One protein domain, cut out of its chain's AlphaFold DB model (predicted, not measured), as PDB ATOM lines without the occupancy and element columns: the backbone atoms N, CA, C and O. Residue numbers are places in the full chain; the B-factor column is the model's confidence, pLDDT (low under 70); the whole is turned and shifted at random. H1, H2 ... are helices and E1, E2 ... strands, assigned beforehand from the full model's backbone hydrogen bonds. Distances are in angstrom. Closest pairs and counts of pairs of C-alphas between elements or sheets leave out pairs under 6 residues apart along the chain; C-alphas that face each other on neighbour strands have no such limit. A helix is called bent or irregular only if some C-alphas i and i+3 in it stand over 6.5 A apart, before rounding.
ATOM      1  N   GLU A   6     -49.220  54.139 -34.243       77.86
ATOM      2  CA  GLU A   6     -48.040  54.395 -33.397       77.86
ATOM      3  C   GLU A   6     -47.124  53.163 -33.272       77.86
ATOM      4  O   GLU A   6     -45.930  53.289 -33.020       77.86
ATOM      5  N   TYR A   7     -47.668  51.957 -33.464       82.68
ATOM      6  CA  TYR A   7     -46.925  50.701 -33.332       82.68
ATOM      7  C   TYR A   7     -46.391  50.166 -34.660       82.68
ATOM      8  O   TYR A   7     -45.730  49.132 -34.663       82.68
ATOM      9  N   GLU A   8     -46.636  50.872 -35.768       82.76
ATOM     10  CA  GLU A   8     -46.072  50.532 -37.077       82.76
ATOM     11  C   GLU A   8     -44.556  50.753 -37.130       82.76
ATOM     12  O   GLU A   8     -43.842  50.055 -37.856       82.76
ATOM     13  N   LYS A   9     -44.063  51.723 -36.353       87.03
ATOM     14  CA  LYS A   9     -42.646  52.056 -36.240       87.03
ATOM     15  C   LYS A   9     -42.221  52.061 -34.781       87.03
ATOM     16  O   LYS A   9     -42.994  52.361 -33.875       87.03
ATOM     17  N   MET A  10     -40.958  51.722 -34.551       89.95
ATOM     18  CA  MET A  10     -40.363  51.818 -33.227       89.95
ATOM     19  C   MET A  10     -39.656  53.166 -33.110       89.95
ATOM     20  O   MET A  10     -38.652  53.408 -33.777       89.95
ATOM     21  N   HIS A  11     -40.201  54.054 -32.283       89.95
ATOM     22  CA  HIS A  11     -39.583  55.349 -32.005       89.95
ATOM     23  C   HIS A  11     -38.541  55.204 -30.901       89.95
ATOM     24  O   HIS A  11     -38.787  54.515 -29.912       89.95
ATOM     25  N   PHE A  12     -37.401  55.878 -31.048       93.08
ATOM     26  CA  PHE A  12     -36.286  55.816 -30.106       93.08
ATOM     27  C   PHE A  12     -35.925  57.191 -29.566       93.08
ATOM     28  O   PHE A  12     -36.011  58.193 -30.273       93.08
ATOM     29  N   ILE A  13     -35.451  57.207 -28.325       93.38
ATOM     30  CA  ILE A  13     -34.787  58.347 -27.705       93.38
ATOM     31  C   ILE A  13     -33.296  58.038 -27.613       93.38
ATOM     32  O   ILE A  13     -32.906  56.955 -27.169       93.38
ATOM     33  N   ARG A  14     -32.468  58.995 -28.036       92.31
ATOM     34  CA  ARG A  14     -31.007  58.908 -27.978       92.31
ATOM     35  C   ARG A  14     -30.478  59.456 -26.654       92.31
ATOM     36  O   ARG A  14     -30.836  60.554 -26.244       92.31
ATOM     37  N   PHE A  15     -29.536  58.730 -26.059       89.93
ATOM     38  CA  PHE A  15     -28.781  59.129 -24.873       89.93
ATOM     39  C   PHE A  15     -27.292  58.903 -25.132       89.93
ATOM     40  O   PHE A  15     -26.769  57.826 -24.856       89.93
ATOM     41  N   LYS A  16     -26.586  59.898 -25.682       86.57
ATOM     42  CA  LYS A  16     -25.175  59.755 -26.100       86.57
ATOM     43  C   LYS A  16     -24.977  58.534 -27.025       86.57
ATOM     44  O   LYS A  16     -25.377  58.595 -28.187       86.57
ATOM     45  N   ASN A  17     -24.425  57.444 -26.481       87.70
ATOM     46  CA  ASN A  17     -24.091  56.182 -27.157       87.70
ATOM     47  C   ASN A  17     -25.203  55.120 -27.067       87.70
ATOM     48  O   ASN A  17     -25.002  53.982 -27.486       87.70
ATOM     49  N   TYR A  18     -26.347  55.468 -26.477       90.52
ATOM     50  CA  TYR A  18     -27.486  54.578 -26.299       90.52
ATOM     51  C   TYR A  18     -28.682  55.066 -27.105       90.52
ATOM     52  O   TYR A  18     -28.894  56.273 -27.260       90.52
ATOM     53  N   ILE A  19     -29.521  54.125 -27.517       94.73
ATOM     54  CA  ILE A  19     -30.920  54.396 -27.833       94.73
ATOM     55  C   ILE A  19     -31.826  53.493 -27.023       94.73
ATOM     56  O   ILE A  19     -31.501  52.329 -26.806       94.73
ATOM     57  N   VAL A  20     -32.973  54.024 -26.610       95.92
ATOM     58  CA  VAL A  20     -34.033  53.259 -25.948       95.92
ATOM     59  C   VAL A  20     -35.355  53.566 -26.634       95.92
ATOM     60  O   VAL A  20     -35.673  54.728 -26.893       95.92
ATOM     61  N   SER A  21     -36.108  52.524 -26.966       96.53
ATOM     62  CA  SER A  21     -37.411  52.668 -27.610       96.53
ATOM     63  C   SER A  21     -38.455  53.269 -26.663       96.53
ATOM     64  O   SER A  21     -38.461  53.026 -25.456       96.53
ATOM     65  N   ASN A  22     -39.363  54.063 -27.226       94.66
ATOM     66  CA  ASN A  22     -40.598  54.489 -26.567       94.66
ATOM     67  C   ASN A  22     -41.722  53.474 -26.771       94.66
ATOM     68  O   ASN A  22     -42.624  53.360 -25.943       94.66
ATOM     69  N   THR A  23     -41.651  52.713 -27.860       94.21
ATOM     70  CA  THR A  23     -42.605  51.654 -28.164       94.21
ATOM     71  C   THR A  23     -42.212  50.380 -27.426       94.21
ATOM     72  O   THR A  23     -41.103  49.876 -27.587       94.21
ATOM     73  N   SER A  24     -43.138  49.831 -26.640       93.86
ATOM     74  CA  SER A  24     -42.957  48.520 -26.014       93.86
ATOM     75  C   SER A  24     -42.741  47.433 -27.068       93.86
ATOM     76  O   SER A  24     -43.481  47.361 -28.055       93.86
ATOM     77  N   LEU A  25     -41.779  46.543 -26.820       93.89
ATOM     78  CA  LEU A  25     -41.512  45.367 -27.644       93.89
ATOM     79  C   LEU A  25     -42.746  44.489 -27.797       93.89
ATOM     80  O   LEU A  25     -43.045  44.040 -28.898       93.89
ATOM     81  N   TRP A  26     -43.486  44.280 -26.707       91.12
ATOM     82  CA  TRP A  26     -44.713  43.494 -26.740       91.12
ATOM     83  C   TRP A  26     -45.731  44.101 -27.707       91.12
ATOM     84  O   TRP A  26     -46.251  43.405 -28.575       91.12
ATOM     85  N   LYS A  27     -45.980  45.413 -27.596       91.34
ATOM     86  CA  LYS A  27     -46.955  46.116 -28.443       91.34
ATOM     87  C   LYS A  27     -46.528  46.137 -29.910       91.34
ATOM     88  O   LYS A  27     -47.354  45.883 -30.784       91.34
ATOM     89  N   TYR A  28     -45.245  46.382 -30.168       91.86
ATOM     90  CA  TYR A  28     -44.664  46.331 -31.508       91.86
ATOM     91  C   TYR A  28     -44.840  44.939 -32.139       91.86
ATOM     92  O   TYR A  28     -45.391  44.802 -33.234       91.86
ATOM     93  N   CYS A  29     -44.456  43.883 -31.418       88.42
ATOM     94  CA  CYS A  29     -44.605  42.507 -31.886       88.42
ATOM     95  C   CYS A  29     -46.073  42.095 -32.056       88.42
ATOM     96  O   CYS A  29     -46.404  41.397 -33.018       88.42
ATOM     97  N   GLU A  30     -46.968  42.537 -31.165       84.79
ATOM     98  CA  GLU A  30     -48.402  42.275 -31.286       84.79
ATOM     99  C   GLU A  30     -48.979  42.920 -32.556       84.79
ATOM    100  O   GLU A  30     -49.746  42.269 -33.280       84.79
ATOM    101  N   PHE A  31     -48.606  44.172 -32.842       83.83
ATOM    102  CA  PHE A  31     -49.057  44.898 -34.029       83.83
ATOM    103  C   PHE A  31     -48.591  44.204 -35.314       83.83
ATOM    104  O   PHE A  31     -49.406  43.892 -36.185       83.83
ATOM    105  N   HIS A  32     -47.307  43.852 -35.401       80.20
ATOM    106  CA  HIS A  32     -46.755  43.166 -36.573       80.20
ATOM    107  C   HIS A  32     -47.078  41.665 -36.639       80.20
ATOM    108  O   HIS A  32     -46.762  41.018 -37.640       80.20
ATOM    109  N   SER A  33     -47.717  41.104 -35.603       76.42
ATOM    110  CA  SER A  33     -47.970  39.661 -35.454       76.42
ATOM    111  C   SER A  33     -46.706  38.816 -35.675       76.42
ATOM    112  O   SER A  33     -46.763  37.732 -36.257       76.42
ATOM    113  N   ASN A  34     -45.560  39.343 -35.236       75.14
ATOM    114  CA  ASN A  34     -44.245  38.736 -35.387       75.14
ATOM    115  C   ASN A  34     -43.385  39.060 -34.163       75.14
ATOM    116  O   ASN A  34     -43.183  40.227 -33.829       75.14
ATOM    117  N   PHE A  35     -42.846  38.032 -33.517       87.42
ATOM    118  CA  PHE A  35     -41.962  38.166 -32.359       87.42
ATOM    119  C   PHE A  35     -40.492  38.244 -32.792       87.42
ATOM    120  O   PHE A  35     -39.631  37.523 -32.298       87.42
ATOM    121  N   CYS A  36     -40.224  39.095 -33.779       87.96
ATOM    122  CA  CYS A  36     -38.908  39.284 -34.368       87.96
ATOM    123  C   CYS A  36     -38.705  40.762 -34.690       87.96
ATOM    124  O   CYS A  36     -39.571  41.392 -35.302       87.96
ATOM    125  N   VAL A  37     -37.549  41.288 -34.301       92.64
ATOM    126  CA  VAL A  37     -37.073  42.618 -34.673       92.64
ATOM    127  C   VAL A  37     -35.855  42.438 -35.571       92.64
ATOM    128  O   VAL A  37     -34.939  41.691 -35.234       92.64
ATOM    129  N   ASN A  38     -35.844  43.111 -36.719       91.86
ATOM    130  CA  ASN A  38     -34.686  43.131 -37.608       91.86
ATOM    131  C   ASN A  38     -33.926  44.438 -37.392       91.86
ATOM    132  O   ASN A  38     -34.537  45.502 -37.371       91.86
ATOM    133  N   LEU A  39     -32.611  44.349 -37.254       94.60
ATOM    134  CA  LEU A  39     -31.693  45.475 -37.184       94.60
ATOM    135  C   LEU A  39     -30.790  45.420 -38.414       94.60
ATOM    136  O   LEU A  39     -30.013  44.484 -38.553       94.60
ATOM    137  N   VAL A  40     -30.906  46.393 -39.309       94.15
ATOM    138  CA  VAL A  40     -30.092  46.512 -40.526       94.15
ATOM    139  C   VAL A  40     -28.960  47.501 -40.278       94.15
ATOM    140  O   VAL A  40     -29.194  48.580 -39.730       94.15
ATOM    141  N   PHE A  41     -27.749  47.152 -40.703       94.68
ATOM    142  CA  PHE A  41     -26.560  47.984 -40.556       94.68
ATOM    143  C   PHE A  41     -26.308  48.781 -41.837       94.68
ATOM    144  O   PHE A  41     -26.145  48.219 -42.917       94.68
ATOM    145  N   MET A  42     -26.284  50.108 -41.720       93.15
ATOM    146  CA  MET A  42     -26.098  51.034 -42.848       93.15
ATOM    147  C   MET A  42     -24.639  51.482 -43.014       93.15
ATOM    148  O   MET A  42     -24.341  52.303 -43.877       93.15
ATOM    149  N   LYS A  43     -23.736  50.949 -42.185       93.47
ATOM    150  CA  LYS A  43     -22.286  51.073 -42.322       93.47
ATOM    151  C   LYS A  43     -21.594  49.834 -41.757       93.47
ATOM    152  O   LYS A  43     -22.231  49.027 -41.080       93.47
ATOM    153  N   ASN A  44     -20.281  49.755 -41.951       93.59
ATOM    154  CA  ASN A  44     -19.447  48.771 -41.274       93.59
ATOM    155  C   ASN A  44     -19.265  49.141 -39.792       93.59
ATOM    156  O   ASN A  44     -18.981  50.298 -39.476       93.59
ATOM    157  N   PHE A  45     -19.370  48.154 -38.906       93.21
ATOM    158  CA  PHE A  45     -19.050  48.296 -37.486       93.21
ATOM    159  C   PHE A  45     -17.920  47.336 -37.125       93.21
ATOM    160  O   PHE A  45     -17.969  46.159 -37.488       93.21
ATOM    161  N   GLU A  46     -16.932  47.813 -36.364       90.79
ATOM    162  CA  GLU A  46     -15.859  46.944 -35.853       90.79
ATOM    163  C   GLU A  46     -16.441  45.835 -34.965       90.79
ATOM    164  O   GLU A  46     -15.984  44.696 -34.990       90.79
ATOM    165  N   LYS A  47     -17.486  46.172 -34.196       89.97
ATOM    166  CA  LYS A  47     -18.175  45.265 -33.274       89.97
ATOM    167  C   LYS A  47     -19.683  45.444 -33.365       89.97
ATOM    168  O   LYS A  47     -20.179  46.569 -33.460       89.97
ATOM    169  N   LEU A  48     -20.412  44.337 -33.240       92.35
ATOM    170  CA  LEU A  48     -21.870  44.350 -33.121       92.35
ATOM    171  C   LEU A  48     -22.320  45.303 -31.996       92.35
ATOM    172  O   LEU A  48     -21.839  45.188 -30.864       92.35
ATOM    173  N   PRO A  49     -23.274  46.219 -32.252       93.30
ATOM    174  CA  PRO A  49     -23.926  46.974 -31.189       93.30
ATOM    175  C   PRO A  49     -24.519  46.049 -30.129       93.30
ATOM    176  O   PRO A  49     -25.088  45.009 -30.459       93.30
ATOM    177  N   LEU A  50     -24.390  46.412 -28.851       93.84
ATOM    178  CA  LEU A  50     -24.997  45.631 -27.775       93.84
ATOM    179  C   LEU A  50     -26.515  45.753 -27.863       93.84
ATOM    180  O   LEU A  50     -27.039  46.862 -27.962       93.84
ATOM    181  N   VAL A  51     -27.206  44.617 -27.781       95.08
ATOM    182  CA  VAL A  51     -28.666  44.561 -27.686       95.08
ATOM    183  C   VAL A  51     -29.060  44.327 -26.235       95.08
ATOM    184  O   VAL A  51     -28.564  43.407 -25.580       95.08
ATOM    185  N   GLY A  52     -29.954  45.169 -25.732       94.68
ATOM    186  CA  GLY A  52     -30.470  45.087 -24.377       94.68
ATOM    187  C   GLY A  52     -31.943  45.443 -24.289       94.68
ATOM    188  O   GLY A  52     -32.586  45.831 -25.269       94.68
ATOM    189  N   PHE A  53     -32.470  45.304 -23.079       95.09
ATOM    190  CA  PHE A  53     -33.887  45.482 -22.792       95.09
ATOM    191  C   PHE A  53     -34.060  46.379 -21.574       95.09
ATOM    192  O   PHE A  53     -33.528  46.095 -20.501       95.09
ATOM    193  N   SER A  54     -34.773  47.486 -21.765       94.57
ATOM    194  CA  SER A  54     -35.069  48.464 -20.726       94.57
ATOM    195  C   SER A  54     -36.395  48.156 -20.045       94.57
ATOM    196  O   SER A  54     -37.376  47.829 -20.721       94.57
ATOM    197  N   VAL A  55     -36.447  48.349 -18.727       92.97
ATOM    198  CA  VAL A  55     -37.702  48.358 -17.947       92.97
ATOM    199  C   VAL A  55     -38.432  49.708 -18.004       92.97
ATOM    200  O   VAL A  55     -39.580  49.809 -17.579       92.97
ATOM    201  N   CYS A  56     -37.784  50.735 -18.560       93.11
ATOM    202  CA  CYS A  56     -38.344  52.068 -18.786       93.11
ATOM    203  C   CYS A  56     -38.275  52.430 -20.272       93.11
ATOM    204  O   CYS A  56     -37.262  52.175 -20.930       93.11
ATOM    205  N   SER A  57     -39.313  53.080 -20.788       96.14
ATOM    206  CA  SER A  57     -39.271  53.698 -22.116       96.14
ATOM    207  C   SER A  57     -38.251  54.838 -22.169       96.14
ATOM    208  O   SER A  57     -37.899  55.426 -21.143       96.14
ATOM    209  N   GLY A  58     -37.811  55.213 -23.371       95.03
ATOM    210  CA  GLY A  58     -36.936  56.375 -23.553       95.03
ATOM    211  C   GLY A  58     -37.505  57.663 -22.933       95.03
ATOM    212  O   GLY A  58     -36.790  58.403 -22.260       95.03
ATOM    213  N   ILE A  59     -38.804  57.921 -23.085       96.28
ATOM    214  CA  ILE A  59     -39.443  59.117 -22.521       96.28
ATOM    215  C   ILE A  59     -39.515  59.077 -20.988       96.28
ATOM    216  O   ILE A  59     -39.331  60.109 -20.346       96.28
ATOM    217  N   GLU A  60     -39.722  57.901 -20.390       95.87
ATOM    218  CA  GLU A  60     -39.689  57.734 -18.932       95.87
ATOM    219  C   GLU A  60     -38.282  57.972 -18.380       95.87
ATOM    220  O   GLU A  60     -38.144  58.665 -17.380       95.87
ATOM    221  N   ILE A  61     -37.233  57.493 -19.057       93.56
ATOM    222  CA  ILE A  61     -35.842  57.747 -18.644       93.56
ATOM    223  C   ILE A  61     -35.558  59.255 -18.578       93.56
ATOM    224  O   ILE A  61     -34.976  59.719 -17.600       93.56
ATOM    225  N   ILE A  62     -36.007  60.035 -19.571       94.02
ATOM    226  CA  ILE A  62     -35.881  61.503 -19.541       94.02
ATOM    227  C   ILE A  62     -36.691  62.095 -18.386       94.02
ATOM    228  O   ILE A  62     -36.158  62.882 -17.602       94.02
ATOM    229  N   ARG A  63     -37.980  61.743 -18.296       96.28
ATOM    230  CA  ARG A  63     -38.919  62.341 -17.336       96.28
ATOM    231  C   ARG A  63     -38.475  62.120 -15.892       96.28
ATOM    232  O   ARG A  63     -38.486  63.058 -15.103       96.28
ATOM    233  N   GLU A  64     -38.041  60.903 -15.582       94.71
ATOM    234  CA  GLU A  64     -37.575  60.503 -14.253       94.71
ATOM    235  C   GLU A  64     -36.087  60.837 -14.018       94.71
ATOM    236  O   GLU A  64     -35.531  60.491 -12.979       94.71
ATOM    237  N   LYS A  65     -35.423  61.512 -14.974       93.62
ATOM    238  CA  LYS A  65     -33.993  61.878 -14.927       93.62
ATOM    239  C   LYS A  65     -33.067  60.684 -14.648       93.62
ATOM    240  O   LYS A  65     -32.074  60.803 -13.930       93.62
ATOM    241  N   LEU A  66     -33.390  59.529 -15.223       92.40
ATOM    242  CA  LEU A  66     -32.608  58.302 -15.106       92.40
ATOM    243  C   LEU A  66     -31.497  58.254 -16.163       92.40
ATOM    244  O   LEU A  66     -31.542  58.934 -17.188       92.40
ATOM    245  N   HIS A  67     -30.505  57.394 -15.936       88.10
ATOM    246  CA  HIS A  67     -29.510  57.040 -16.946       88.10
ATOM    247  C   HIS A  67     -29.819  55.643 -17.521       88.10
ATOM    248  O   HIS A  67     -30.121  54.743 -16.732       88.10
ATOM    249  N   PRO A  68     -29.697  55.406 -18.845       87.19
ATOM    250  CA  PRO A  68     -30.008  54.104 -19.451       87.19
ATOM    251  C   PRO A  68     -29.263  52.915 -18.833       87.19
ATOM    252  O   PRO A  68     -29.819  51.827 -18.732       87.19
ATOM    253  N   SER A  69     -28.027  53.106 -18.361       84.34
ATOM    254  CA  SER A  69     -27.267  52.040 -17.681       84.34
ATOM    255  C   SER A  69     -27.960  51.483 -16.434       84.34
ATOM    256  O   SER A  69     -27.635  50.380 -16.013       84.34
ATOM    257  N   ASN A  70     -28.882  52.241 -15.836       85.82
ATOM    258  CA  ASN A  70     -29.592  51.853 -14.619       85.82
ATOM    259  C   ASN A  70     -30.942  51.189 -14.923       85.82
ATOM    260  O   ASN A  70     -31.579  50.665 -14.015       85.82
ATOM    261  N   THR A  71     -31.399  51.237 -16.178       89.60
ATOM    262  CA  THR A  71     -32.711  50.718 -16.590       89.60
ATOM    263  C   THR A  71     -32.612  49.588 -17.606       89.60
ATOM    264  O   THR A  71     -33.598  48.883 -17.813       89.60
ATOM    265  N   VAL A  72     -31.456  49.423 -18.255       91.77
ATOM    266  CA  VAL A  72     -31.243  48.463 -19.340       91.77
ATOM    267  C   VAL A  72     -30.381  47.293 -18.882       91.77
ATOM    268  O   VAL A  72     -29.270  47.481 -18.391       91.77
ATOM    269  N   ALA A  73     -30.854  46.079 -19.150       91.31
ATOM    270  CA  ALA A  73     -30.042  44.873 -19.069       91.31
ATOM    271  C   ALA A  73     -29.429  44.552 -20.440       91.31
ATOM    272  O   ALA A  73     -30.153  44.384 -21.423       91.31
ATOM    273  N   PHE A  74     -28.101  44.437 -20.499       91.11
ATOM    274  CA  PHE A  74     -27.356  44.006 -21.685       91.11
ATOM    275  C   PHE A  74     -26.704  42.645 -21.451       91.11
ATOM    276  O   PHE A  74     -26.246  42.341 -20.350       91.11
ATOM    277  N   LYS A  75     -26.586  41.859 -22.521       88.39
ATOM    278  CA  LYS A  75     -25.698  40.694 -22.577       88.39
ATOM    279  C   LYS A  75     -24.515  41.032 -23.472       88.39
ATOM    280  O   LYS A  75     -24.684  41.650 -24.519       88.39
ATOM    281  N   ARG A  76     -23.311  40.665 -23.037       90.68
ATOM    282  CA  ARG A  76     -22.093  40.919 -23.806       90.68
ATOM    283  C   ARG A  76     -21.918  39.856 -24.889       90.68
ATOM    284  O   ARG A  76     -22.184  38.675 -24.649       90.68
ATOM    285  N   TRP A  77     -21.425  40.275 -26.051       92.03
ATOM    286  CA  TRP A  77     -21.142  39.381 -27.176       92.03
ATOM    287  C   TRP A  77     -19.989  38.404 -26.915       92.03
ATOM    288  O   TRP A  77     -19.948  37.350 -27.536       92.03
ATOM    289  N   ASP A  78     -19.109  38.711 -25.960       90.29
ATOM    290  CA  ASP A  78     -17.987  37.862 -25.537       90.29
ATOM    291  C   ASP A  78     -18.355  36.848 -24.439       90.29
ATOM    292  O   ASP A  78     -17.483  36.169 -23.898       90.29
ATOM    293  N   SER A  79     -19.639  36.732 -24.083       87.38
ATOM    294  CA  SER A  79     -20.087  35.717 -23.126       87.38
ATOM    295  C   SER A  79     -20.021  34.309 -23.727       87.38
ATOM    296  O   SER A  79     -20.252  34.115 -24.916       87.38
ATOM    297  N   SER A  80     -19.762  33.299 -22.892       84.45
ATOM    298  CA  SER A  80     -19.640  31.892 -23.315       84.45
ATOM    299  C   SER A  80     -20.909  31.308 -23.949       84.45
ATOM    300  O   SER A  80     -20.861  30.249 -24.566       84.45
ATOM    301  N   GLU A  81     -22.052  31.973 -23.766       82.74
ATOM    302  CA  GLU A  81     -23.346  31.613 -24.353       82.74
ATOM    303  C   GLU A  81     -23.447  32.029 -25.832       82.74
ATOM    304  O   GLU A  81     -24.334  31.560 -26.545       82.74
ATOM    305  N   MET A  82     -22.572  32.926 -26.299       85.73
ATOM    306  CA  MET A  82     -22.656  33.513 -27.632       85.73
ATOM    307  C   MET A  82     -21.927  32.670 -28.682       85.73
ATOM    308  O   MET A  82     -20.874  32.090 -28.412       85.73
ATOM    309  N   PRO A  83     -22.456  32.607 -29.914       79.07
ATOM    310  CA  PRO A  83     -21.771  31.954 -31.020       79.07
ATOM    311  C   PRO A  83     -20.527  32.748 -31.432       79.07
ATOM    312  O   PRO A  83     -20.477  33.967 -31.285       79.07
ATOM    313  N   SER A  84     -19.547  32.071 -32.034       84.91
ATOM    314  CA  SER A  84     -18.272  32.685 -32.439       84.91
ATOM    315  C   SER A  84     -18.432  33.907 -33.348       84.91
ATOM    316  O   SER A  84     -17.636  34.836 -33.265       84.91
ATOM    317  N   TRP A  85     -19.485  33.946 -34.171       89.11
ATOM    318  CA  TRP A  85     -19.757  35.089 -35.042       89.11
ATOM    319  C   TRP A  85     -20.166  36.362 -34.297       89.11
ATOM    320  O   TRP A  85     -20.114  37.434 -34.892       89.11
ATOM    321  N   ALA A  86     -20.562  36.285 -33.022       89.57
ATOM    322  CA  ALA A  86     -20.959  37.458 -32.241       89.57
ATOM    323  C   ALA A  86     -19.797  38.442 -32.013       89.57
ATOM    324  O   ALA A  86     -20.024  39.614 -31.722       89.57
ATOM    325  N   MET A  87     -18.557  37.975 -32.175       87.51
ATOM    326  CA  MET A  87     -17.346  38.791 -32.072       87.51
ATOM    327  C   MET A  87     -16.845  39.309 -33.423       87.51
ATOM    328  O   MET A  87     -15.851  40.033 -33.458       87.51
ATOM    329  N   ASN A  88     -17.499  38.939 -34.527       84.73
ATOM    330  CA  ASN A  88     -17.073  39.355 -35.856       84.73
ATOM    331  C   ASN A  88     -17.407  40.827 -36.115       84.73
ATOM    332  O   ASN A  88     -18.343  41.392 -35.536       84.73
ATOM    333  N   HIS A  89     -16.666  41.414 -37.055       90.06
ATOM    334  CA  HIS A  89     -17.043  42.680 -37.665       90.06
ATOM    335  C   HIS A  89     -18.381  42.535 -38.394       90.06
ATOM    336  O   HIS A  89     -18.775  41.445 -38.818       90.06
ATOM    337  N   VAL A  90     -19.074  43.656 -38.543       92.32
ATOM    338  CA  VAL A  90     -20.356  43.730 -39.242       92.32
ATOM    339  C   VAL A  90     -20.173  44.589 -40.470       92.32
ATOM    340  O   VAL A  90     -19.620  45.686 -40.383       92.32
ATOM    341  N   GLU A  91     -20.643  44.106 -41.610       92.85
ATOM    342  CA  GLU A  91     -20.543  44.826 -42.870       92.85
ATOM    343  C   GLU A  91     -21.805  45.646 -43.147       92.85
ATOM    344  O   GLU A  91     -22.894  45.408 -42.621       92.85
ATOM    345  N   THR A  92     -21.657  46.644 -44.009       91.76
ATOM    346  CA  THR A  92     -22.783  47.400 -44.553       91.76
ATOM    347  C   THR A  92     -23.747  46.441 -45.252       91.76
ATOM    348  O   THR A  92     -23.324  45.530 -45.963       91.76
ATOM    349  N   ASP A  93     -25.048  46.658 -45.069       89.95
ATOM    350  CA  ASP A  93     -26.131  45.778 -45.513       89.95
ATOM    351  C   ASP A  93     -26.194  44.411 -44.807       89.95
ATOM    352  O   ASP A  93     -26.994  43.552 -45.198       89.95
ATOM    353  N   ASP A  94     -25.412  44.178 -43.754       92.04
ATOM    354  CA  ASP A  94     -25.718  43.087 -42.839       92.04
ATOM    355  C   ASP A  94     -26.992  43.387 -42.054       92.04
ATOM    356  O   ASP A  94     -27.421  44.535 -41.893       92.04
ATOM    357  N   TYR A  95     -27.615  42.331 -41.543       92.92
ATOM    358  CA  TYR A  95     -28.738  42.479 -40.634       92.92
ATOM    359  C   TYR A  95     -28.679  41.459 -39.503       92.92
ATOM    360  O   TYR A  95     -28.388  40.279 -39.706       92.92
ATOM    361  N   LEU A  96     -28.995  41.927 -38.302       94.33
ATOM    362  CA  LEU A  96     -29.169  41.123 -37.106       94.33
ATOM    363  C   LEU A  96     -30.663  40.902 -36.871       94.33
ATOM    364  O   LEU A  96     -31.436  41.848 -36.729       94.33
ATOM    365  N   ARG A  97     -31.074  39.641 -36.787       91.88
ATOM    366  CA  ARG A  97     -32.409  39.271 -36.316       91.88
ATOM    367  C   ARG A  97     -32.389  39.044 -34.822       91.88
ATOM    368  O   ARG A  97     -31.535  38.315 -34.321       91.88
ATOM    369  N   ILE A  98     -33.356  39.641 -34.144       94.52
ATOM    370  CA  ILE A  98     -33.566  39.547 -32.706       94.52
ATOM    371  C   ILE A  98     -34.922  38.881 -32.505       94.52
ATOM    372  O   ILE A  98     -35.977  39.488 -32.693       94.52
ATOM    373  N   LEU A  99     -34.886  37.601 -32.165       89.15
ATOM    374  CA  LEU A  99     -36.061  36.765 -31.970       89.15
ATOM    375  C   LEU A  99     -36.452  36.792 -30.508       89.15
ATOM    376  O   LEU A  99     -35.604  36.588 -29.646       89.15
ATOM    377  N   LEU A 100     -37.729  37.027 -30.239       93.08
ATOM    378  CA  LEU A 100     -38.242  37.265 -28.901       93.08
ATOM    379  C   LEU A 100     -39.184  36.136 -28.488       93.08
ATOM    380  O   LEU A 100     -40.113  35.772 -29.208       93.08
ATOM    381  N   ARG A 101     -38.974  35.601 -27.289       87.28
ATOM    382  CA  ARG A 101     -39.872  34.652 -26.640       87.28
ATOM    383  C   ARG A 101     -40.278  35.194 -25.285       87.28
ATOM    384  O   ARG A 101     -39.533  35.146 -24.314       87.28
ATOM    385  N   PHE A 102     -41.490  35.713 -25.247       87.12
ATOM    386  CA  PHE A 102     -42.101  36.260 -24.053       87.12
ATOM    387  C   PHE A 102     -42.572  35.135 -23.118       87.12
ATOM    388  O   PHE A 102     -43.421  34.325 -23.498       87.12
ATOM    389  N   GLU A 103     -42.014  35.078 -21.908       84.34
ATOM    390  CA  GLU A 103     -42.414  34.164 -20.833       84.34
ATOM    391  C   GLU A 103     -42.858  34.965 -19.605       84.34
ATOM    392  O   GLU A 103     -42.590  36.153 -19.505       84.34
ATOM    393  N   GLU A 104     -43.531  34.323 -18.648       79.72
ATOM    394  CA  GLU A 104     -44.132  35.007 -17.491       79.72
ATOM    395  C   GLU A 104     -43.119  35.786 -16.633       79.72
ATOM    396  O   GLU A 104     -43.453  36.835 -16.091       79.72
ATOM    397  N   LYS A 105     -41.880  35.291 -16.515       87.13
ATOM    398  CA  LYS A 105     -40.844  35.861 -15.634       87.13
ATOM    399  C   LYS A 105     -39.592  36.350 -16.361       87.13
ATOM    400  O   LYS A 105     -38.677  36.845 -15.710       87.13
ATOM    401  N   ARG A 106     -39.510  36.157 -17.677       90.31
ATOM    402  CA  ARG A 106     -38.291  36.412 -18.451       90.31
ATOM    403  C   ARG A 106     -38.577  36.563 -19.938       90.31
ATOM    404  O   ARG A 106     -39.576  36.065 -20.455       90.31
ATOM    405  N   LEU A 107     -37.656  37.207 -20.637       91.17
ATOM    406  CA  LEU A 107     -37.633  37.307 -22.087       91.17
ATOM    407  C   LEU A 107     -36.515  36.411 -22.614       91.17
ATOM    408  O   LEU A 107     -35.344  36.663 -22.347       91.17
ATOM    409  N   GLY A 108     -36.880  35.366 -23.352       90.69
ATOM    410  CA  GLY A 108     -35.937  34.580 -24.138       90.69
ATOM    411  C   GLY A 108     -35.602  35.301 -25.440       90.69
ATOM    412  O   GLY A 108     -36.494  35.830 -26.103       90.69
ATOM    413  N   VAL A 109     -34.326  35.328 -25.810       93.27
ATOM    414  CA  VAL A 109     -33.823  36.051 -26.977       93.27
ATOM    415  C   VAL A 109     -32.851  35.178 -27.748       93.27
ATOM    416  O   VAL A 109     -31.907  34.647 -27.170       93.27
ATOM    417  N   CYS A 110     -33.065  35.053 -29.055       91.62
ATOM    418  CA  CYS A 110     -32.093  34.446 -29.961       91.62
ATOM    419  C   CYS A 110     -31.653  35.480 -30.994       91.62
ATOM    420  O   CYS A 110     -32.473  36.216 -31.547       91.62
ATOM    421  N   PHE A 111     -30.360  35.503 -31.282       92.72
ATOM    422  CA  PHE A 111     -29.759  36.401 -32.250       92.72
ATOM    423  C   PHE A 111     -29.348  35.634 -33.497       92.72
ATOM    424  O   PHE A 111     -28.895  34.494 -33.412       92.72
ATOM    425  N   ARG A 112     -29.464  36.258 -34.665       88.04
ATOM    426  CA  ARG A 112     -28.933  35.689 -35.904       88.04
ATOM    427  C   ARG A 112     -28.418  36.783 -36.819       88.04
ATOM    428  O   ARG A 112     -29.192  37.637 -37.238       88.04
ATOM    429  N   LEU A 113     -27.130  36.747 -37.135       90.85
ATOM    430  CA  LEU A 113     -26.528  37.655 -38.105       90.85
ATOM    431  C   LEU A 113     -26.621  37.045 -39.509       90.85
ATOM    432  O   LEU A 113     -26.080  35.965 -39.758       90.85
ATOM    433  N   ASN A 114     -27.296  37.731 -40.431       86.62
ATOM    434  CA  ASN A 114     -27.550  37.248 -41.788       86.62
ATOM    435  C   ASN A 114     -28.081  35.796 -41.788       86.62
ATOM    436  O   ASN A 114     -29.048  35.466 -41.105       86.62
ATOM    437  N   SER A 115     -27.418  34.918 -42.544       80.35
ATOM    438  CA  SER A 115     -27.728  33.494 -42.648       80.35
ATOM    439  C   SER A 115     -26.889  32.618 -41.714       80.35
ATOM    440  O   SER A 115     -27.041  31.396 -41.768       80.35
ATOM    441  N   LEU A 116     -26.033  33.199 -40.861       81.57
ATOM    442  CA  LEU A 116     -25.211  32.444 -39.907       81.57
ATOM    443  C   LEU A 116     -26.094  31.656 -38.926       81.57
ATOM    444  O   LEU A 116     -27.266  31.995 -38.772       81.57
ATOM    445  N   PRO A 117     -25.587  30.600 -38.267       79.62
ATOM    446  CA  PRO A 117     -26.373  29.849 -37.290       79.62
ATOM    447  C   PRO A 117     -26.926  30.758 -36.180       79.62
ATOM    448  O   PRO A 117     -26.217  31.669 -35.750       79.62
ATOM    449  N   PRO A 118     -28.163  30.547 -35.699       82.28
ATOM    450  CA  PRO A 118     -28.696  31.331 -34.590       82.28
ATOM    451  C   PRO A 118     -27.873  31.115 -33.311       82.28
ATOM    452  O   PRO A 118     -27.279  30.055 -33.110       82.28
ATOM    453  N   SER A 119     -27.861  32.115 -32.431       83.98
ATOM    454  CA  SER A 119     -27.352  31.959 -31.071       83.98
ATOM    455  C   SER A 119     -28.240  30.995 -30.276       83.98
ATOM    456  O   SER A 119     -29.427  30.843 -30.589       83.98
ATOM    457  N   PRO A 120     -27.718  30.416 -29.183       82.60
ATOM    458  CA  PRO A 120     -28.556  29.866 -28.127       82.60
ATOM    459  C   PRO A 120     -29.584  30.891 -27.626       82.60
ATOM    460  O   PRO A 120     -29.393  32.106 -27.757       82.60
ATOM    461  N   CYS A 121     -30.669  30.390 -27.034       86.82
ATOM    462  CA  CYS A 121     -31.664  31.233 -26.383       86.82
ATOM    463  C   CYS A 121     -31.106  31.783 -25.066       86.82
ATOM    464  O   CYS A 121     -30.811  31.021 -24.145       86.82
ATOM    465  N   ILE A 122     -30.986  33.103 -24.987       88.36
ATOM    466  CA  ILE A 122     -30.480  33.842 -23.831       88.36
ATOM    467  C   ILE A 122     -31.652  34.487 -23.110       88.36
ATOM    468  O   ILE A 122     -32.553  35.026 -23.749       88.36
ATOM    469  N   TYR A 123     -31.643  34.463 -21.782       89.86
ATOM    470  CA  TYR A 123     -32.746  34.993 -20.988       89.86
ATOM    471  C   TYR A 123     -32.401  36.324 -20.329       89.86
ATOM    472  O   TYR A 123     -31.286  36.533 -19.845       89.86
ATOM    473  N   PHE A 124     -33.403  37.198 -20.295       90.26
ATOM    474  CA  PHE A 124     -33.432  38.435 -19.528       90.26
ATOM    475  C   PHE A 124     -34.568  38.331 -18.517       90.26
ATOM    476  O   PHE A 124     -35.740  38.357 -18.899       90.26
ATOM    477  N   ASP A 125     -34.224  38.166 -17.245       87.26
ATOM    478  CA  ASP A 125     -35.213  38.041 -16.180       87.26
ATOM    479  C   ASP A 125     -35.894  39.385 -15.906       87.26
ATOM    480  O   ASP A 125     -35.278  40.452 -15.962       87.26
ATOM    481  N   PHE A 126     -37.192  39.330 -15.625       82.19
ATOM    482  CA  PHE A 126     -37.963  40.513 -15.267       82.19
ATOM    483  C   PHE A 126     -37.720  40.880 -13.810       82.19
ATOM    484  O   PHE A 126     -37.492  40.018 -12.958       82.19
ATOM    485  N   LEU A 127     -37.860  42.169 -13.495       78.98
ATOM    486  CA  LEU A 127     -38.038  42.570 -12.106       78.98
ATOM    487  C   LEU A 127     -39.333  41.937 -11.557       78.98
ATOM    488  O   LEU A 127     -40.297  41.767 -12.314       78.98
ATOM    489  N   PRO A 128     -39.396  41.593 -10.257       79.61
ATOM    490  CA  PRO A 128     -40.606  41.047  -9.655       79.61
ATOM    491  C   PRO A 128     -41.830  41.922  -9.955       79.61
ATOM    492  O   PRO A 128     -41.793  43.133  -9.751       79.61
ATOM    493  N   ASN A 129     -42.915  41.305 -10.430       79.59
ATOM    494  CA  ASN A 129     -44.169  41.970 -10.813       79.59
ATOM    495  C   ASN A 129     -44.062  42.993 -11.960       79.59
ATOM    496  O   ASN A 129     -45.030  43.712 -12.218       79.59
ATOM    497  N   HIS A 130     -42.926  43.078 -12.660       83.59
ATOM    498  CA  HIS A 130     -42.813  43.964 -13.814       83.59
ATOM    499  C   HIS A 130     -43.662  43.430 -14.969       83.59
ATOM    500  O   HIS A 130     -43.498  42.270 -15.357       83.59
ATOM    501  N   PRO A 131     -44.567  44.242 -15.540       86.35
ATOM    502  CA  PRO A 131     -45.397  43.789 -16.640       86.35
ATOM    503  C   PRO A 131     -44.531  43.552 -17.876       86.35
ATOM    504  O   PRO A 131     -43.792  44.429 -18.328       86.35
ATOM    505  N   MET A 132     -44.677  42.369 -18.458       85.82
ATOM    506  CA  MET A 132     -44.026  41.959 -19.701       85.82
ATOM    507  C   MET A 132     -44.296  42.944 -20.855       85.82
ATOM    508  O   MET A 132     -43.461  43.142 -21.738       85.82
ATOM    509  N   GLU A 133     -45.448  43.614 -20.824       88.34
ATOM    510  CA  GLU A 133     -45.852  44.640 -21.777       88.34
ATOM    511  C   GLU A 133     -45.048  45.946 -21.655       88.34
ATOM    512  O   GLU A 133     -45.205  46.823 -22.505       88.34
ATOM    513  N   LYS A 134     -44.190  46.099 -20.638       91.11
ATOM    514  CA  LYS A 134     -43.318  47.266 -20.426       91.11
ATOM    515  C   LYS A 134     -41.837  46.918 -20.566       91.11
ATOM    516  O   LYS A 134     -41.012  47.294 -19.736       91.11
ATOM    517  N   LEU A 135     -41.497  46.190 -21.621       94.53
ATOM    518  CA  LEU A 135     -40.112  45.976 -22.031       94.53
ATOM    519  C   LEU A 135     -39.840  46.743 -23.313       94.53
ATOM    520  O   LEU A 135     -40.638  46.703 -24.250       94.53
ATOM    521  N   TYR A 136     -38.698  47.416 -23.358       95.90
ATOM    522  CA  TYR A 136     -38.326  48.307 -24.449       95.90
ATOM    523  C   TYR A 136     -36.972  47.882 -25.006       95.90
ATOM    524  O   TYR A 136     -36.050  47.589 -24.250       95.90
ATOM    525  N   LEU A 137     -36.836  47.852 -26.329       96.98
ATOM    526  CA  LEU A 137     -35.550  47.604 -26.973       96.98
ATOM    527  C   LEU A 137     -34.583  48.744 -26.661       96.98
ATOM    528  O   LEU A 137     -34.959  49.917 -26.770       96.98
ATOM    529  N   ALA A 138     -33.344  48.393 -26.341       96.54
ATOM    530  CA  ALA A 138     -32.242  49.323 -26.191       96.54
ATOM    531  C   ALA A 138     -31.012  48.825 -26.955       96.54
ATOM    532  O   ALA A 138     -30.719  47.630 -26.955       96.54
ATOM    533  N   LEU A 139     -30.283  49.745 -27.584       95.80
ATOM    534  CA  LEU A 139     -29.009  49.457 -28.244       95.80
ATOM    535  C   LEU A 139     -27.919  50.368 -27.686       95.80
ATOM    536  O   LEU A 139     -28.190  51.532 -27.387       95.80
ATOM    537  N   ALA A 140     -26.697  49.852 -27.568       91.92
ATOM    538  CA  ALA A 140     -25.541  50.620 -27.114       91.92
ATOM    539  C   ALA A 140     -24.319  50.366 -27.999       91.92
ATOM    540  O   ALA A 140     -23.885  49.221 -28.126       91.92
ATOM    541  N   ASN A 141     -23.776  51.432 -28.592       90.15
ATOM    542  CA  ASN A 141     -22.486  51.470 -29.289       90.15
ATOM    543  C   ASN A 141     -22.149  52.948 -29.617       90.15
ATOM    544  O   ASN A 141     -23.030  53.742 -29.950       90.15
ATOM    545  N   CYS A 142     -20.880  53.339 -29.466       86.14
ATOM    546  CA  CYS A 142     -20.403  54.708 -29.706       86.14
ATOM    547  C   CYS A 142     -20.450  55.138 -31.181       86.14
ATOM    548  O   CYS A 142     -20.477  56.326 -31.470       86.14
ATOM    549  N   GLU A 143     -20.506  54.184 -32.103       88.79
ATOM    550  CA  GLU A 143     -20.478  54.380 -33.550       88.79
ATOM    551  C   GLU A 143     -21.870  54.371 -34.191       88.79
ATOM    552  O   GLU A 143     -21.966  54.495 -35.413       88.79
ATOM    553  N   ILE A 144     -22.949  54.194 -33.412       89.58
ATOM    554  CA  ILE A 144     -24.325  54.105 -33.942       89.58
ATOM    555  C   ILE A 144     -24.707  55.371 -34.705       89.58
ATOM    556  O   ILE A 144     -25.529  55.297 -35.608       89.58
ATOM    557  N   PHE A 145     -24.117  56.512 -34.367       88.67
ATOM    558  CA  PHE A 145     -24.463  57.807 -34.929       88.67
ATOM    559  C   PHE A 145     -23.273  58.445 -35.636       88.67
ATOM    560  O   PHE A 145     -22.130  58.225 -35.234       88.67
ATOM    561  N   ASN A 146     -23.548  59.255 -36.656       87.72
ATOM    562  CA  ASN A 146     -22.577  60.222 -37.162       87.72
ATOM    563  C   ASN A 146     -22.533  61.481 -36.268       87.72
ATOM    564  O   ASN A 146     -23.304  61.608 -35.308       87.72
ATOM    565  N   ASP A 147     -21.658  62.423 -36.617       85.78
ATOM    566  CA  ASP A 147     -21.481  63.690 -35.893       85.78
ATOM    567  C   ASP A 147     -22.746  64.569 -35.910       85.78
ATOM    568  O   ASP A 147     -23.022  65.288 -34.952       85.78
ATOM    569  N   GLU A 148     -23.574  64.445 -36.951       86.91
ATOM    570  CA  GLU A 148     -24.869  65.130 -37.089       86.91
ATOM    571  C   GLU A 148     -26.000  64.439 -36.299       86.91
ATOM    572  O   GLU A 148     -27.107  64.961 -36.176       86.91
ATOM    573  N   GLY A 149     -25.741  63.253 -35.743       83.63
ATOM    574  CA  GLY A 149     -26.705  62.461 -34.988       83.63
ATOM    575  C   GLY A 149     -27.663  61.599 -35.805       83.63
ATOM    576  O   GLY A 149     -28.643  61.098 -35.249       83.63
ATOM    577  N   ILE A 150     -27.365  61.371 -37.080       86.74
ATOM    578  CA  ILE A 150     -28.051  60.412 -37.948       86.74
ATOM    579  C   ILE A 150     -27.609  58.990 -37.564       86.74
ATOM    580  O   ILE A 150     -26.404  58.734 -37.471       86.74
ATOM    581  N   PRO A 151     -28.543  58.049 -37.324       90.00
ATOM    582  CA  PRO A 151     -28.194  56.671 -37.006       90.00
ATOM    583  C   PRO A 151     -27.697  55.920 -38.248       90.00
ATOM    584  O   PRO A 151     -28.268  56.040 -39.325       90.00
ATOM    585  N   PHE A 152     -26.697  55.061 -38.076       93.45
ATOM    586  CA  PHE A 152     -26.194  54.112 -39.070       93.45
ATOM    587  C   PHE A 152     -26.822  52.717 -38.948       93.45
ATOM    588  O   PHE A 152     -26.259  51.708 -39.376       93.45
ATOM    589  N   ILE A 153     -27.997  52.652 -38.336       93.88
ATOM    590  CA  ILE A 153     -28.803  51.446 -38.213       93.88
ATOM    591  C   ILE A 153     -30.248  51.753 -38.588       93.88
ATOM    592  O   ILE A 153     -30.720  52.875 -38.399       93.88
ATOM    593  N   ALA A 154     -30.963  50.744 -39.066       92.50
ATOM    594  CA  ALA A 154     -32.392  50.820 -39.323       92.50
ATOM    595  C   ALA A 154     -33.109  49.637 -38.671       92.50
ATOM    596  O   ALA A 154     -32.587  48.524 -38.633       92.50
ATOM    597  N   ILE A 155     -34.326  49.872 -38.179       92.13
ATOM    598  CA  ILE A 155     -35.218  48.817 -37.685       92.13
ATOM    599  C   ILE A 155     -36.442  48.804 -38.598       92.13
ATOM    600  O   ILE A 155     -37.422  49.495 -38.313       92.13
ATOM    601  N   PRO A 156     -36.361  48.105 -39.746       87.92
ATOM    602  CA  PRO A 156     -37.441  48.096 -40.712       87.92
ATOM    603  C   PRO A 156     -38.623  47.278 -40.193       87.92
ATOM    604  O   PRO A 156     -38.463  46.189 -39.627       87.92
ATOM    605  N   ASN A 157     -39.830  47.761 -40.465       82.63
ATOM    606  CA  ASN A 157     -41.017  46.925 -40.366       82.63
ATOM    607  C   ASN A 157     -41.009  45.831 -41.455       82.63
ATOM    608  O   ASN A 157     -40.133  45.766 -42.319       82.63
ATOM    609  N   ARG A 158     -42.009  44.944 -41.443       76.35
ATOM    610  CA  ARG A 158     -42.083  43.822 -42.394       76.35
ATOM    611  C   ARG A 158     -42.046  44.262 -43.866       76.35
ATOM    612  O   ARG A 158     -41.393  43.597 -44.666       76.35
ATOM    613  N   PHE A 159     -42.744  45.335 -44.234       76.89
ATOM    614  CA  PHE A 159     -42.797  45.814 -45.620       76.89
ATOM    615  C   PHE A 159     -41.487  46.484 -46.041       76.89
ATOM    616  O   PHE A 159     -40.986  46.233 -47.138       76.89
TER     617      PHE A 159
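What this domain is: This is residues 6 to 159 of the 328 residues of the protein "RING-type domain-containing protein" of Onchocerca volvulus (UniProt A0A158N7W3). Two strongly twisted, curled sheets stand partly face to face as a loose sandwich, nearest to each other where the edge strand E8 of one comes by E5 and E4 of the other, and wider open towards E3 and E1. H1 grazes both sheets, H2 stands up from the E1 and E2 part of one sheet, small H3 is at an end of the other, and residues 153 to 154 of the closing stretch pair with E3. The printed part has 154 residues with three named helices and nine named strands, in the order E1 E2 H1 E3 E4 H2 E5 H3 E6 E7 E8 E9; the sheets run E1 E2 E9 E4 E5 and E3 E6 E7 E8, both antiparallel. The class is mixed, helices and strands, with under half of the residues, 68 of 154, in named elements. The whole is compact, with a radius of gyration of the C-alphas of 14.6 A and a rounded outline of 38 by 36 by 32 A.

Where its parts are: E1, residues 12 to 15, begins at C-alpha 12 at (-36.286, 55.816, -30.106). E2 follows at residues 18 to 24, 16.6 A long, and H1 at residues 25 to 32, 10.6 A long. E3 is residues 36 to 41, 16.3 A long, and E4 residues 50 to 54, 12.6 A. H2 is residues 58 to 63, E5 residues 72 to 74, and H3 residues 84 to 87. H3 is neither bent nor irregular, but only just: C-alphas 84 and 87 are 6.2 A apart. E6, residues 95 to 102, is 22.2 A long, with C-alpha 95 at (-28.738, 42.479, -40.634), and E7, residues 106 to 113, is 22.9 A long. E8 is residues 122 to 125, and E9, residues 136 to 140 and 13.3 A long, ends at C-alpha 140 at (-25.541, 50.620, -27.114).

How they stand to each other: In the larger sheet E1 and E5 are edge strands. E1 and E2 form a hairpin, with N 13 and O 20 2.9 A apart, within hydrogen-bond range. E2 and E9 are antiparallel at 167 degrees, with N 21 and O 137 at 2.9 A. E9 and E4 have N 54 and O 136 at 2.8 A, and E4 and E5 have N 53 and O 73 at 3.0 A. H2 is on this sheet at a height of 8.7 A and stands up from it, over E1 and only just not over E2, on which 2 of its 6 C-alphas fall; its closest C-alphas to E2 are those of Gly 58 and Val 20, 4.9 A apart. In the other sheet E6, E7 and E8 make a meander, each strand the antiparallel neighbour of the one before, with N 99 and O 110 at 2.9 A and N 109 and O 122 at 2.7 A. E3, at its edge, is the neighbour of E6, with N 39 and O 96 at 2.8 A. Between the sheets, the closest C-alphas of E5 and E8 are those of Ala 73 and Phe 124, 7.3 A apart. H1 only grazes both sheets; its closest C-alphas to E9 are those of Leu 25 and Tyr 136, 5.4 A apart. H3 is only just on the sheet of E7, with 5 pairs of C-alphas within 10 A, and only grazes it with residues 85 to 86. In H1 and H2 every O i to N i+4 pair is within hydrogen-bond range; H3 is too short for such a pair.

The domain as a whole: The C-alphas farthest apart are those of Glu 104 and Asp 147, at 40.9 A. The printed part has no cut, and no link between named elements is long. Residues 141 to 159 have no named element. The mean pLDDT of the printed part is 89.3, and no printed residue is under 70.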